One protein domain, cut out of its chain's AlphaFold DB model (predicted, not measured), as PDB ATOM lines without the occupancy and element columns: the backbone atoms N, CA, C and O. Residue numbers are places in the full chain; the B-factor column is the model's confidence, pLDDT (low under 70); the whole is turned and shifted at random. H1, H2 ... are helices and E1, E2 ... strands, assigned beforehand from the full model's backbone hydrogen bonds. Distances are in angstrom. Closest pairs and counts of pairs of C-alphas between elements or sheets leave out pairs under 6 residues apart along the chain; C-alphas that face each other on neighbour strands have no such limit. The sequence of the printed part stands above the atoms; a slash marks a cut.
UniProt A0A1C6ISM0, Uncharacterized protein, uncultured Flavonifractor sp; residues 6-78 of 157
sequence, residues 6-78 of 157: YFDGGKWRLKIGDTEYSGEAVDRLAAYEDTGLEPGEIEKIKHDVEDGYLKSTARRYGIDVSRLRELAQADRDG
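Overview. This is residues 6 to 78 of the 157 residues of an uncharacterized protein of uncultured Flavonifractor sp (UniProt A0A1C6ISM0). A string of parts makes a long, open rod: at one end a small sheet of three strands with H1 crossing one of its faces, then a short helical hairpin of H2 and H3, and at the far end H4, sticking out with residues 67 to 78. The two ends of the rod have no contact with each other. The printed part has 73 residues, with three named strands followed by four named helices, E1 E2 E3 H1 H2 H3 H4; the sheet has the order E1 - E2 - E3, antiparallel throughout, and the class is mixed, helices and strands. The whole is extended, with a radius of gyration of the C-alphas of 18.2 A and spans of 59 by 26 by 17 A.

Arrangement. Start at E1, residues 6 to 8, and E2, residues 11 to 16, an antiparallel hairpin where N 6 and O 13 are 2.9 A apart, within hydrogen-bond range. E2 forms a second hairpin with E3, residues 19 to 22, where N 21 and O 14 are 2.8 A apart, also within range. The three strands are a meander, each strand the antiparallel neighbour of the one before. The pairing is staggered: E2 pairs with E1 over residues 11 to 13 and with E3 over 13 to 16. Next comes H1, residues 24 to 34, on the sheet at a height over the sheet of 8.6 A; sheet and helix make two layers, a helix on one face of a sheet. H1 runs across the strands, at 87 degrees to E2 on the local plane, and its closest C-alphas to E2 are those of Asp 27 and Trp 12, 5.7 A apart. Farther on, H2, residues 39 to 50, is apart from H1. With residues 45 to 49 alone H2 touches H3, residues 54 to 60; the closest C-alphas, of Asp 48 and Leu 54, are 6.4 A apart. This helical hairpin runs opposite ways at 35.4 degrees, only just a steep tilt. H4, residues 66 to 76, touches no helix. In H1, H2, H3 and H4 every O i to N i+4 pair is within hydrogen-bond range.

Along the chain. Find C-alpha 6 at (16.243, 30.204, 40.794), where E1 begins; E2 then covers 16.5 A. From C-alpha 24 at (13.812, 29.983, 27.175) H1 runs 15.1 A. H2 covers 17.0 A, H3 9.9 A and H4 15.3 A, ending at C-alpha 76, (52.595, 34.894, 13.912).

Size, cuts and confidence. Look at Asp 18 and Gly 78 for the two C-alphas farthest apart, 60.5 A. The printed part has no cut, and its links are tight. The mean pLDDT of the printed part is 90.8, and no printed residue is under 70.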
ATOM      1  N   TYR A   6      15.869  31.302  39.911       96.56
ATOM      2  CA  TYR A   6      16.243  30.204  40.794       96.56
ATOM      3  C   TYR A   6      16.026  28.856  40.100       96.56
ATOM      4  O   TYR A   6      15.221  28.749  39.174       96.56
ATOM      5  N   PHE A   7      16.774  27.833  40.515       96.50
ATOM      6  CA  PHE A   7      16.710  26.505  39.910       96.50
ATOM      7  C   PHE A   7      15.873  25.568  40.776       96.50
ATOM      8  O   PHE A   7      16.211  25.337  41.936       96.50
ATOM      9  N   ASP A   8      14.797  25.023  40.212       96.44
ATOM     10  CA  ASP A   8      13.939  24.060  40.902       96.44
ATOM     11  C   ASP A   8      13.277  23.080  39.925       96.44
ATOM     12  O   ASP A   8      12.794  23.449  38.848       96.44
ATOM     13  N   GLY A   9      13.252  21.802  40.306       92.12
ATOM     14  CA  GLY A   9      12.679  20.728  39.493       92.12
ATOM     15  C   GLY A   9      13.363  20.543  38.132       92.12
ATOM     16  O   GLY A   9      12.701  20.182  37.160       92.12
ATOM     17  N   GLY A  10      14.667  20.825  38.042       95.06
ATOM     18  CA  GLY A  10      15.446  20.666  36.810       95.06
ATOM     19  C   GLY A  10      15.285  21.799  35.792       95.06
ATOM     20  O   GLY A  10      15.697  21.633  34.646       95.06
ATOM     21  N   LYS A  11      14.663  22.924  36.172       96.38
ATOM     22  CA  LYS A  11      14.426  24.076  35.291       96.38
ATOM     23  C   LYS A  11      14.693  25.388  36.020       96.38
ATOM     24  O   LYS A  11      14.487  25.482  37.231       96.38
ATOM     25  N   TRP A  12      15.097  26.407  35.269       98.00
ATOM     26  CA  TRP A  12      15.150  27.769  35.781       98.00
ATOM     27  C   TRP A  12      13.750  28.373  35.867       98.00
ATOM     28  O   TRP A  12      12.899  28.172  34.993       98.00
ATOM     29  N   ARG A  13      13.516  29.113  36.949       97.75
ATOM     30  CA  ARG A  13      12.242  29.748  37.280       97.75
ATOM     31  C   ARG A  13      12.465  31.193  37.690       97.75
ATOM     32  O   ARG A  13      13.494  31.536  38.267       97.75
ATOM     33  N   LEU A  14      11.479  32.032  37.401       97.19
ATOM     34  CA  LEU A  14      11.430  33.438  37.795       97.19
ATOM     35  C   LEU A  14      10.061  33.714  38.409       97.19
ATOM     36  O   LEU A  14       9.041  33.403  37.796       97.19
ATOM     37  N   LYS A  15      10.027  34.328  39.593       95.94
ATOM     38  CA  LYS A  15       8.778  34.702  40.262       95.94
ATOM     39  C   LYS A  15       8.617  36.218  40.294       95.94
ATOM     40  O   LYS A  15       9.475  36.920  40.825       95.94
ATOM     41  N   ILE A  16       7.505  36.712  39.752       95.00
ATOM     42  CA  ILE A  16       7.136  38.131  39.768       95.00
ATOM     43  C   ILE A  16       5.742  38.237  40.387       95.00
ATOM     44  O   ILE A  16       4.749  37.841  39.777       95.00
ATOM     45  N   GLY A  17       5.673  38.751  41.617       93.69
ATOM     46  CA  GLY A  17       4.442  38.712  42.412       93.69
ATOM     47  C   GLY A  17       3.995  37.269  42.658       93.69
ATOM     48  O   GLY A  17       4.788  36.442  43.115       93.69
ATOM     49  N   ASP A  18       2.744  36.967  42.315       95.50
ATOM     50  CA  ASP A  18       2.154  35.628  42.445       95.50
ATOM     51  C   ASP A  18       2.326  34.755  41.193       95.50
ATOM     52  O   ASP A  18       1.955  33.582  41.202       95.50
ATOM     53  N   THR A  19       2.918  35.297  40.126       95.62
ATOM     54  CA  THR A  19       3.099  34.583  38.859       95.62
ATOM     55  C   THR A  19       4.502  34.004  38.754       95.62
ATOM     56  O   THR A  19       5.502  34.679  39.023       95.62
ATOM     57  N   GLU A  20       4.577  32.753  38.308       96.50
ATOM     58  CA  GLU A  20       5.828  32.061  38.032       96.50
ATOM     59  C   GLU A  20       6.022  31.827  36.533       96.50
ATOM     60  O   GLU A  20       5.111  31.398  35.824       96.50
ATOM     61  N   TYR A  21       7.237  32.096  36.067       96.38
ATOM     62  CA  TYR A  21       7.663  31.970  34.682       96.38
ATOM     63  C   TYR A  21       8.758  30.908  34.567       96.38
ATOM     64  O   TYR A  21       9.599  30.761  35.455       96.38
ATOM     65  N   SER A  22       8.770  30.193  33.443       95.38
ATOM     66  CA  SER A  22       9.827  29.251  33.058       95.38
ATOM     67  C   SER A  22       9.966  29.207  31.531       95.38
ATOM     68  O   SER A  22       9.128  29.763  30.816       95.38
ATOM     69  N   GLY A  23      11.015  28.550  31.033       95.44
ATOM     70  CA  GLY A  23      11.302  28.411  29.601       95.44
ATOM     71  C   GLY A  23      12.431  29.326  29.125       95.44
ATOM     72  O   GLY A  23      13.108  29.960  29.931       95.44
ATOM     73  N   GLU A  24      12.606  29.423  27.805       97.06
ATOM     74  CA  GLU A  24      13.812  29.983  27.175       97.06
ATOM     75  C   GLU A  24      14.178  31.396  27.658       97.06
ATOM     76  O   GLU A  24      15.345  31.694  27.896       97.06
ATOM     77  N   ALA A  25      13.190  32.275  27.846       96.56
ATOM     78  CA  ALA A  25      13.443  33.627  28.344       96.56
ATOM     79  C   ALA A  25      14.052  33.622  29.759       96.56
ATOM     80  O   ALA A  25      14.938  34.424  30.054       96.56
ATOM     81  N   VAL A  26      13.606  32.699  30.617       97.50
ATOM     82  CA  VAL A  26      14.116  32.532  31.983       97.50
ATOM     83  C   VAL A  26      15.481  31.852  31.969       97.50
ATOM     84  O   VAL A  26      16.366  32.290  32.694       97.50
ATOM     85  N   ASP A  27      15.689  30.861  31.100       97.25
ATOM     86  CA  ASP A  27      16.996  30.213  30.929       97.25
ATOM     87  C   ASP A  27      18.060  31.223  30.462       97.25
ATOM     88  O   ASP A  27      19.168  31.265  30.995       97.25
ATOM     89  N   ARG A  28      17.708  32.102  29.513       97.06
ATOM     90  CA  ARG A  28      18.582  33.191  29.046       97.06
ATOM     91  C   ARG A  28      18.879  34.208  30.143       97.06
ATOM     92  O   ARG A  28      20.016  34.665  30.242       97.06
ATOM     93  N   LEU A  29      17.884  34.566  30.959       95.75
ATOM     94  CA  LEU A  29      18.092  35.463  32.096       95.75
ATOM     95  C   LEU A  29      18.992  34.817  33.155       95.75
ATOM     96  O   LEU A  29      19.891  35.479  33.655       95.75
ATOM     97  N   ALA A  30      18.802  33.533  33.460       96.44
ATOM     98  CA  ALA A  30      19.648  32.811  34.405       96.44
ATOM     99  C   ALA A  30      21.102  32.750  33.922       96.44
ATOM    100  O   ALA A  30      22.009  33.059  34.691       96.44
ATOM    101  N   ALA A  31      21.317  32.450  32.637       95.88
ATOM    102  CA  ALA A  31      22.644  32.466  32.027       95.88
ATOM    103  C   ALA A  31      23.290  33.863  32.072       95.88
ATOM    104  O   ALA A  31      24.493  33.980  32.288       95.88
ATOM    105  N   TYR A  32      22.499  34.925  31.897       93.69
ATOM    106  CA  TYR A  32      22.965  36.297  32.082       93.69
ATOM    107  C   TYR A  32      23.347  36.575  33.543       93.69
ATOM    108  O   TYR A  32      24.435  37.076  33.808       93.69
ATOM    109  N   GLU A  33      22.498  36.206  34.501       94.62
ATOM    110  CA  GLU A  33      22.752  36.377  35.934       94.62
ATOM    111  C   GLU A  33      23.972  35.585  36.425       94.62
ATOM    112  O   GLU A  33      24.685  36.058  37.311       94.62
ATOM    113  N   ASP A  34      24.256  34.425  35.825       93.88
ATOM    114  CA  ASP A  34      25.459  33.625  36.088       93.88
ATOM    115  C   ASP A  34      26.756  34.350  35.702       93.88
ATOM    116  O   ASP A  34      27.809  34.054  36.267       93.88
ATOM    117  N   THR A  35      26.699  35.336  34.799       90.50
ATOM    118  CA  THR A  35      27.864  36.193  34.508       90.50
ATOM    119  C   THR A  35      28.224  37.091  35.694       90.50
ATOM    120  O   THR A  35      29.364  37.538  35.801       90.50
ATOM    121  N   GLY A  36      27.257  37.383  36.575       91.06
ATOM    122  CA  GLY A  36      27.401  38.327  37.683       91.06
ATOM    123  C   GLY A  36      27.505  39.801  37.269       91.06
ATOM    124  O   GLY A  36      27.627  40.650  38.152       91.06
ATOM    125  N   LEU A  37      27.443  40.102  35.967       90.94
ATOM    126  CA  LEU A  37      27.630  41.439  35.408       90.94
ATOM    127  C   LEU A  37      26.330  42.239  35.422       90.94
ATOM    128  O   LEU A  37      25.277  41.751  35.018       90.94
ATOM    129  N   GLU A  38      26.413  43.505  35.817       91.31
ATOM    130  CA  GLU A  38      25.321  44.453  35.597       91.31
ATOM    131  C   GLU A  38      25.269  44.918  34.128       91.31
ATOM    132  O   GLU A  38      26.309  45.008  33.464       91.31
ATOM    133  N   PRO A  39      24.099  45.344  33.608       90.00
ATOM    134  CA  PRO A  39      23.993  45.865  32.242       90.00
ATOM    135  C   PRO A  39      24.956  47.025  31.947       90.00
ATOM    136  O   PRO A  39      25.556  47.085  30.876       90.00
ATOM    137  N   GLY A  40      25.164  47.921  32.920       91.25
ATOM    138  CA  GLY A  40      26.107  49.036  32.785       91.25
ATOM    139  C   GLY A  40      27.577  48.607  32.754       91.25
ATOM    140  O   GLY A  40      28.402  49.285  32.144       91.25
ATOM    141  N   GLU A  41      27.920  47.472  33.369       90.94
ATOM    142  CA  GLU A  41      29.270  46.912  33.287       90.94
ATOM    143  C   GLU A  41      29.557  46.347  31.899       90.94
ATOM    144  O   GLU A  41      30.666  46.506  31.402       90.94
ATOM    145  N   ILE A  42      28.558  45.757  31.242       89.62
ATOM    146  CA  ILE A  42      28.692  45.235  29.877       89.62
ATOM    147  C   ILE A  42      28.923  46.364  28.879       89.62
ATOM    148  O   ILE A  42      29.834  46.267  28.058       89.62
ATOM    149  N   GLU A  43      28.161  47.454  28.984       91.94
ATOM    150  CA  GLU A  43      28.372  48.621  28.121       91.94
ATOM    151  C   GLU A  43      29.774  49.207  28.331       91.94
ATOM    152  O   GLU A  43      30.478  49.533  27.376       91.94
ATOM    153  N   LYS A  44      30.239  49.254  29.585       91.00
ATOM    154  CA  LYS A  44      31.596  49.702  29.899       91.00
ATOM    155  C   LYS A  44      32.669  48.757  29.361       91.00
ATOM    156  O   LYS A  44      33.667  49.232  28.836       91.00
ATOM    157  N   ILE A  45      32.486  47.439  29.475       91.06
ATOM    158  CA  ILE A  45      33.399  46.446  28.889       91.06
ATOM    159  C   ILE A  45      33.513  46.679  27.387       91.06
ATOM    160  O   ILE A  45      34.623  46.696  26.865       91.06
ATOM    161  N   LYS A  46      32.382  46.874  26.703       90.00
ATOM    162  CA  LYS A  46      32.344  47.127  25.265       90.00
ATOM    163  C   LYS A  46      33.153  48.373  24.898       90.00
ATOM    164  O   LYS A  46      34.063  48.260  24.083       90.00
ATOM    165  N   HIS A  47      32.895  49.506  25.554       92.19
ATOM    166  CA  HIS A  47      33.662  50.735  25.337       92.19
ATOM    167  C   HIS A  47      35.151  50.559  25.642       92.19
ATOM    168  O   HIS A  47      35.987  50.877  24.803       92.19
ATOM    169  N   ASP A  48      35.494  49.982  26.800       90.62
ATOM    170  CA  ASP A  48      36.888  49.760  27.180       90.62
ATOM    171  C   ASP A  48      37.606  48.875  26.127       90.62
ATOM    172  O   ASP A  48      38.787  49.067  25.849       90.62
ATOM    173  N   VAL A  49      36.923  47.894  25.524       87.56
ATOM    174  CA  VAL A  49      37.496  47.040  24.469       87.56
ATOM    175  C   VAL A  49      37.647  47.791  23.142       87.56
ATOM    176  O   VAL A  49      38.709  47.684  22.528       87.56
ATOM    177  N   GLU A  50      36.633  48.549  22.717       91.00
ATOM    178  CA  GLU A  50      36.661  49.370  21.493       91.00
ATOM    179  C   GLU A  50      37.763  50.444  21.547       91.00
ATOM    180  O   GLU A  50      38.465  50.657  20.559       91.00
ATOM    181  N   ASP A  51      37.999  51.023  22.724       92.62
ATOM    182  CA  ASP A  51      39.040  52.028  22.971       92.62
ATOM    183  C   ASP A  51      40.447  51.419  23.179       92.62
ATOM    184  O   ASP A  51      41.417  52.131  23.450       92.62
ATOM    185  N   GLY A  52      40.594  50.093  23.061       87.69
ATOM    186  CA  GLY A  52      41.886  49.398  23.127       87.69
ATOM    187  C   GLY A  52      42.364  49.008  24.534       87.69
ATOM    188  O   GLY A  52      43.478  48.504  24.695       87.69
ATOM    189  N   TYR A  53      41.529  49.149  25.564       88.75
ATOM    190  CA  TYR A  53      41.825  48.793  26.962       88.75
ATOM    191  C   TYR A  53      41.528  47.322  27.318       88.75
ATOM    192  O   TYR A  53      41.440  46.972  28.500       88.75
ATOM    193  N   LEU A  54      41.451  46.424  26.326       85.50
ATOM    194  CA  LEU A  54      41.121  44.998  26.494       85.50
ATOM    195  C   LEU A  54      41.889  44.324  27.643       85.50
ATOM    196  O   LEU A  54      41.297  43.604  28.443       85.50
ATOM    197  N   LYS A  55      43.201  44.564  27.767       84.06
ATOM    198  CA  LYS A  55      44.034  43.911  28.793       84.06
ATOM    199  C   LYS A  55      43.646  44.318  30.218       84.06
ATOM    200  O   LYS A  55      43.618  43.473  31.113       84.06
ATOM    201  N   SER A  56      43.367  45.602  30.448       85.38
ATOM    202  CA  SER A  56      42.920  46.097  31.757       85.38
ATOM    203  C   SER A  56      41.509  45.628  32.089       85.38
ATOM    204  O   SER A  56      41.252  45.257  33.233       85.38
ATOM    205  N   THR A  57      40.623  45.592  31.096       87.94
ATOM    206  CA  THR A  57      39.245  45.115  31.251       87.94
ATOM    207  C   THR A  57      39.217  43.628  31.558       87.94
ATOM    208  O   THR A  57      38.615  43.219  32.543       87.94
ATOM    209  N   ALA A  58      39.964  42.820  30.806       86.19
ATOM    210  CA  ALA A  58      40.099  41.393  31.062       86.19
ATOM    211  C   ALA A  58      40.607  41.113  32.483       86.19
ATOM    212  O   ALA A  58      40.007  40.325  33.210       86.19
ATOM    213  N   ARG A  59      41.639  41.841  32.937       85.56
ATOM    214  CA  ARG A  59      42.144  41.731  34.313       85.56
ATOM    215  C   ARG A  59      41.081  42.075  35.361       85.56
ATOM    216  O   ARG A  59      41.017  41.393  36.379       85.56
ATOM    217  N   ARG A  60      40.261  43.112  35.128       85.62
ATOM    218  CA  ARG A  60      39.167  43.517  36.038       85.62
ATOM    219  C   ARG A  60      38.178  42.372  36.268       85.62
ATOM    220  O   ARG A  60      37.733  42.194  37.394       85.62
ATOM    221  N   TYR A  61      37.895  41.590  35.230       84.25
ATOM    222  CA  TYR A  61      36.949  40.472  35.270       84.25
ATOM    223  C   TYR A  61      37.622  39.098  35.423       84.25
ATOM    224  O   TYR A  61      36.985  38.073  35.203       84.25
ATOM    225  N   GLY A  62      38.907  39.052  35.797       82.56
ATOM    226  CA  GLY A  62      39.630  37.796  36.040       82.56
ATOM    227  C   GLY A  62      39.883  36.947  34.788       82.56
ATOM    228  O   GLY A  62      40.197  35.766  34.902       82.56
ATOM    229  N   ILE A  63      39.763  37.533  33.597       82.06
ATOM    230  CA  ILE A  63      40.009  36.866  32.320       82.06
ATOM    231  C   ILE A  63      41.515  36.926  32.035       82.06
ATOM    232  O   ILE A  63      42.074  38.007  31.821       82.06
ATOM    233  N   ASP A  64      42.184  35.771  32.011       81.19
ATOM    234  CA  ASP A  64      43.578  35.708  31.568       81.19
ATOM    235  C   ASP A  64      43.659  35.800  30.038       81.19
ATOM    236  O   ASP A  64      43.309  34.876  29.306       81.19
ATOM    237  N   VAL A  65      44.146  36.940  29.550       83.62
ATOM    238  CA  VAL A  65      44.442  37.157  28.124       83.62
ATOM    239  C   VAL A  65      45.890  36.816  27.769       83.62
ATOM    240  O   VAL A  65      46.281  36.942  26.606       83.62
ATOM    241  N   SER A  66      46.700  36.399  28.748       83.81
ATOM    242  CA  SER A  66      48.101  36.030  28.535       83.81
ATOM    243  C   SER A  66      48.173  34.858  27.565       83.81
ATOM    244  O   SER A  66      48.887  34.943  26.567       83.81
ATOM    245  N   ARG A  67      47.316  33.843  27.762       79.62
ATOM    246  CA  ARG A  67      47.222  32.703  26.842       79.62
ATOM    247  C   ARG A  67      46.807  33.092  25.422       79.62
ATOM    248  O   ARG A  67      47.354  32.560  24.461       79.62
ATOM    249  N   LEU A  68      45.871  34.031  25.262       82.75
ATOM    250  CA  LEU A  68      45.471  34.520  23.934       82.75
ATOM    251  C   LEU A  68      46.627  35.233  23.230       82.75
ATOM    252  O   LEU A  68      46.845  35.027  22.039       82.75
ATOM    253  N   ARG A  69      47.400  36.036  23.969       84.06
ATOM    254  CA  ARG A  69      48.590  36.705  23.436       84.06
ATOM    255  C   ARG A  69      49.678  35.706  23.047       84.06
ATOM    256  O   ARG A  69      50.279  35.875  21.994       84.06
ATOM    257  N   GLU A  70      49.928  34.696  23.877       87.44
ATOM    258  CA  GLU A  70      50.858  33.604  23.565       87.44
ATOM    259  C   GLU A  70      50.454  32.881  22.283       87.44
ATOM    260  O   GLU A  70      51.295  32.680  21.416       87.44
ATOM    261  N   LEU A  71      49.172  32.531  22.138       84.69
ATOM    262  CA  LEU A  71      48.658  31.845  20.952       84.69
ATOM    263  C   LEU A  71      48.731  32.724  19.701       84.69
ATOM    264  O   LEU A  71      49.163  32.252  18.658       84.69
ATOM    265  N   ALA A  72      48.373  34.005  19.804       86.25
ATOM    266  CA  ALA A  72      48.499  34.946  18.694       86.25
ATOM    267  C   ALA A  72      49.966  35.181  18.299       86.25
ATOM    268  O   ALA A  72      50.275  35.397  17.129       86.25
ATOM    269  N   GLN A  73      50.888  35.157  19.265       89.31
ATOM    270  CA  GLN A  73      52.317  35.235  18.979       89.31
ATOM    271  C   GLN A  73      52.819  33.947  18.325       89.31
ATOM    272  O   GLN A  73      53.464  34.023  17.290       89.31
ATOM    273  N   ALA A  74      52.458  32.782  18.865       87.00
ATOM    274  CA  ALA A  74      52.789  31.488  18.283       87.00
ATOM    275  C   ALA A  74      52.245  31.339  16.853       87.00
ATOM    276  O   ALA A  74      52.914  30.754  16.010       87.00
ATOM    277  N   ASP A  75      51.071  31.898  16.557       87.56
ATOM    278  CA  ASP A  75      50.510  31.920  15.205       87.56
ATOM    279  C   ASP A  75      51.350  32.780  14.254       87.56
ATOM    280  O   ASP A  75      51.761  32.311  13.195       87.56
ATOM    281  N   ARG A  76      51.708  33.999  14.678       87.44
ATOM    282  CA  ARG A  76      52.595  34.894  13.912       87.44
ATOM    283  C   ARG A  76      53.999  34.325  13.708       87.44
ATOM    284  O   ARG A  76      54.578  34.537  12.650       87.44
ATOM    285  N   ASP A  77      54.514  33.587  14.687       91.50
ATOM    286  CA  ASP A  77      55.830  32.943  14.632       91.50
ATOM    287  C   ASP A  77      55.800  31.604  13.865       91.50
ATOM    288  O   ASP A  77      56.808  30.898  13.806       91.50
ATOM    289  N   GLY A  78      54.647  31.208  13.308       82.81
ATOM    290  CA  GLY A  78      54.487  29.943  12.583       82.81
ATOM    291  C   GLY A  78      54.613  28.693  13.464       82.81
ATOM    292  O   GLY A  78      54.828  27.591  12.960       82.81
TER     293      GLY A  78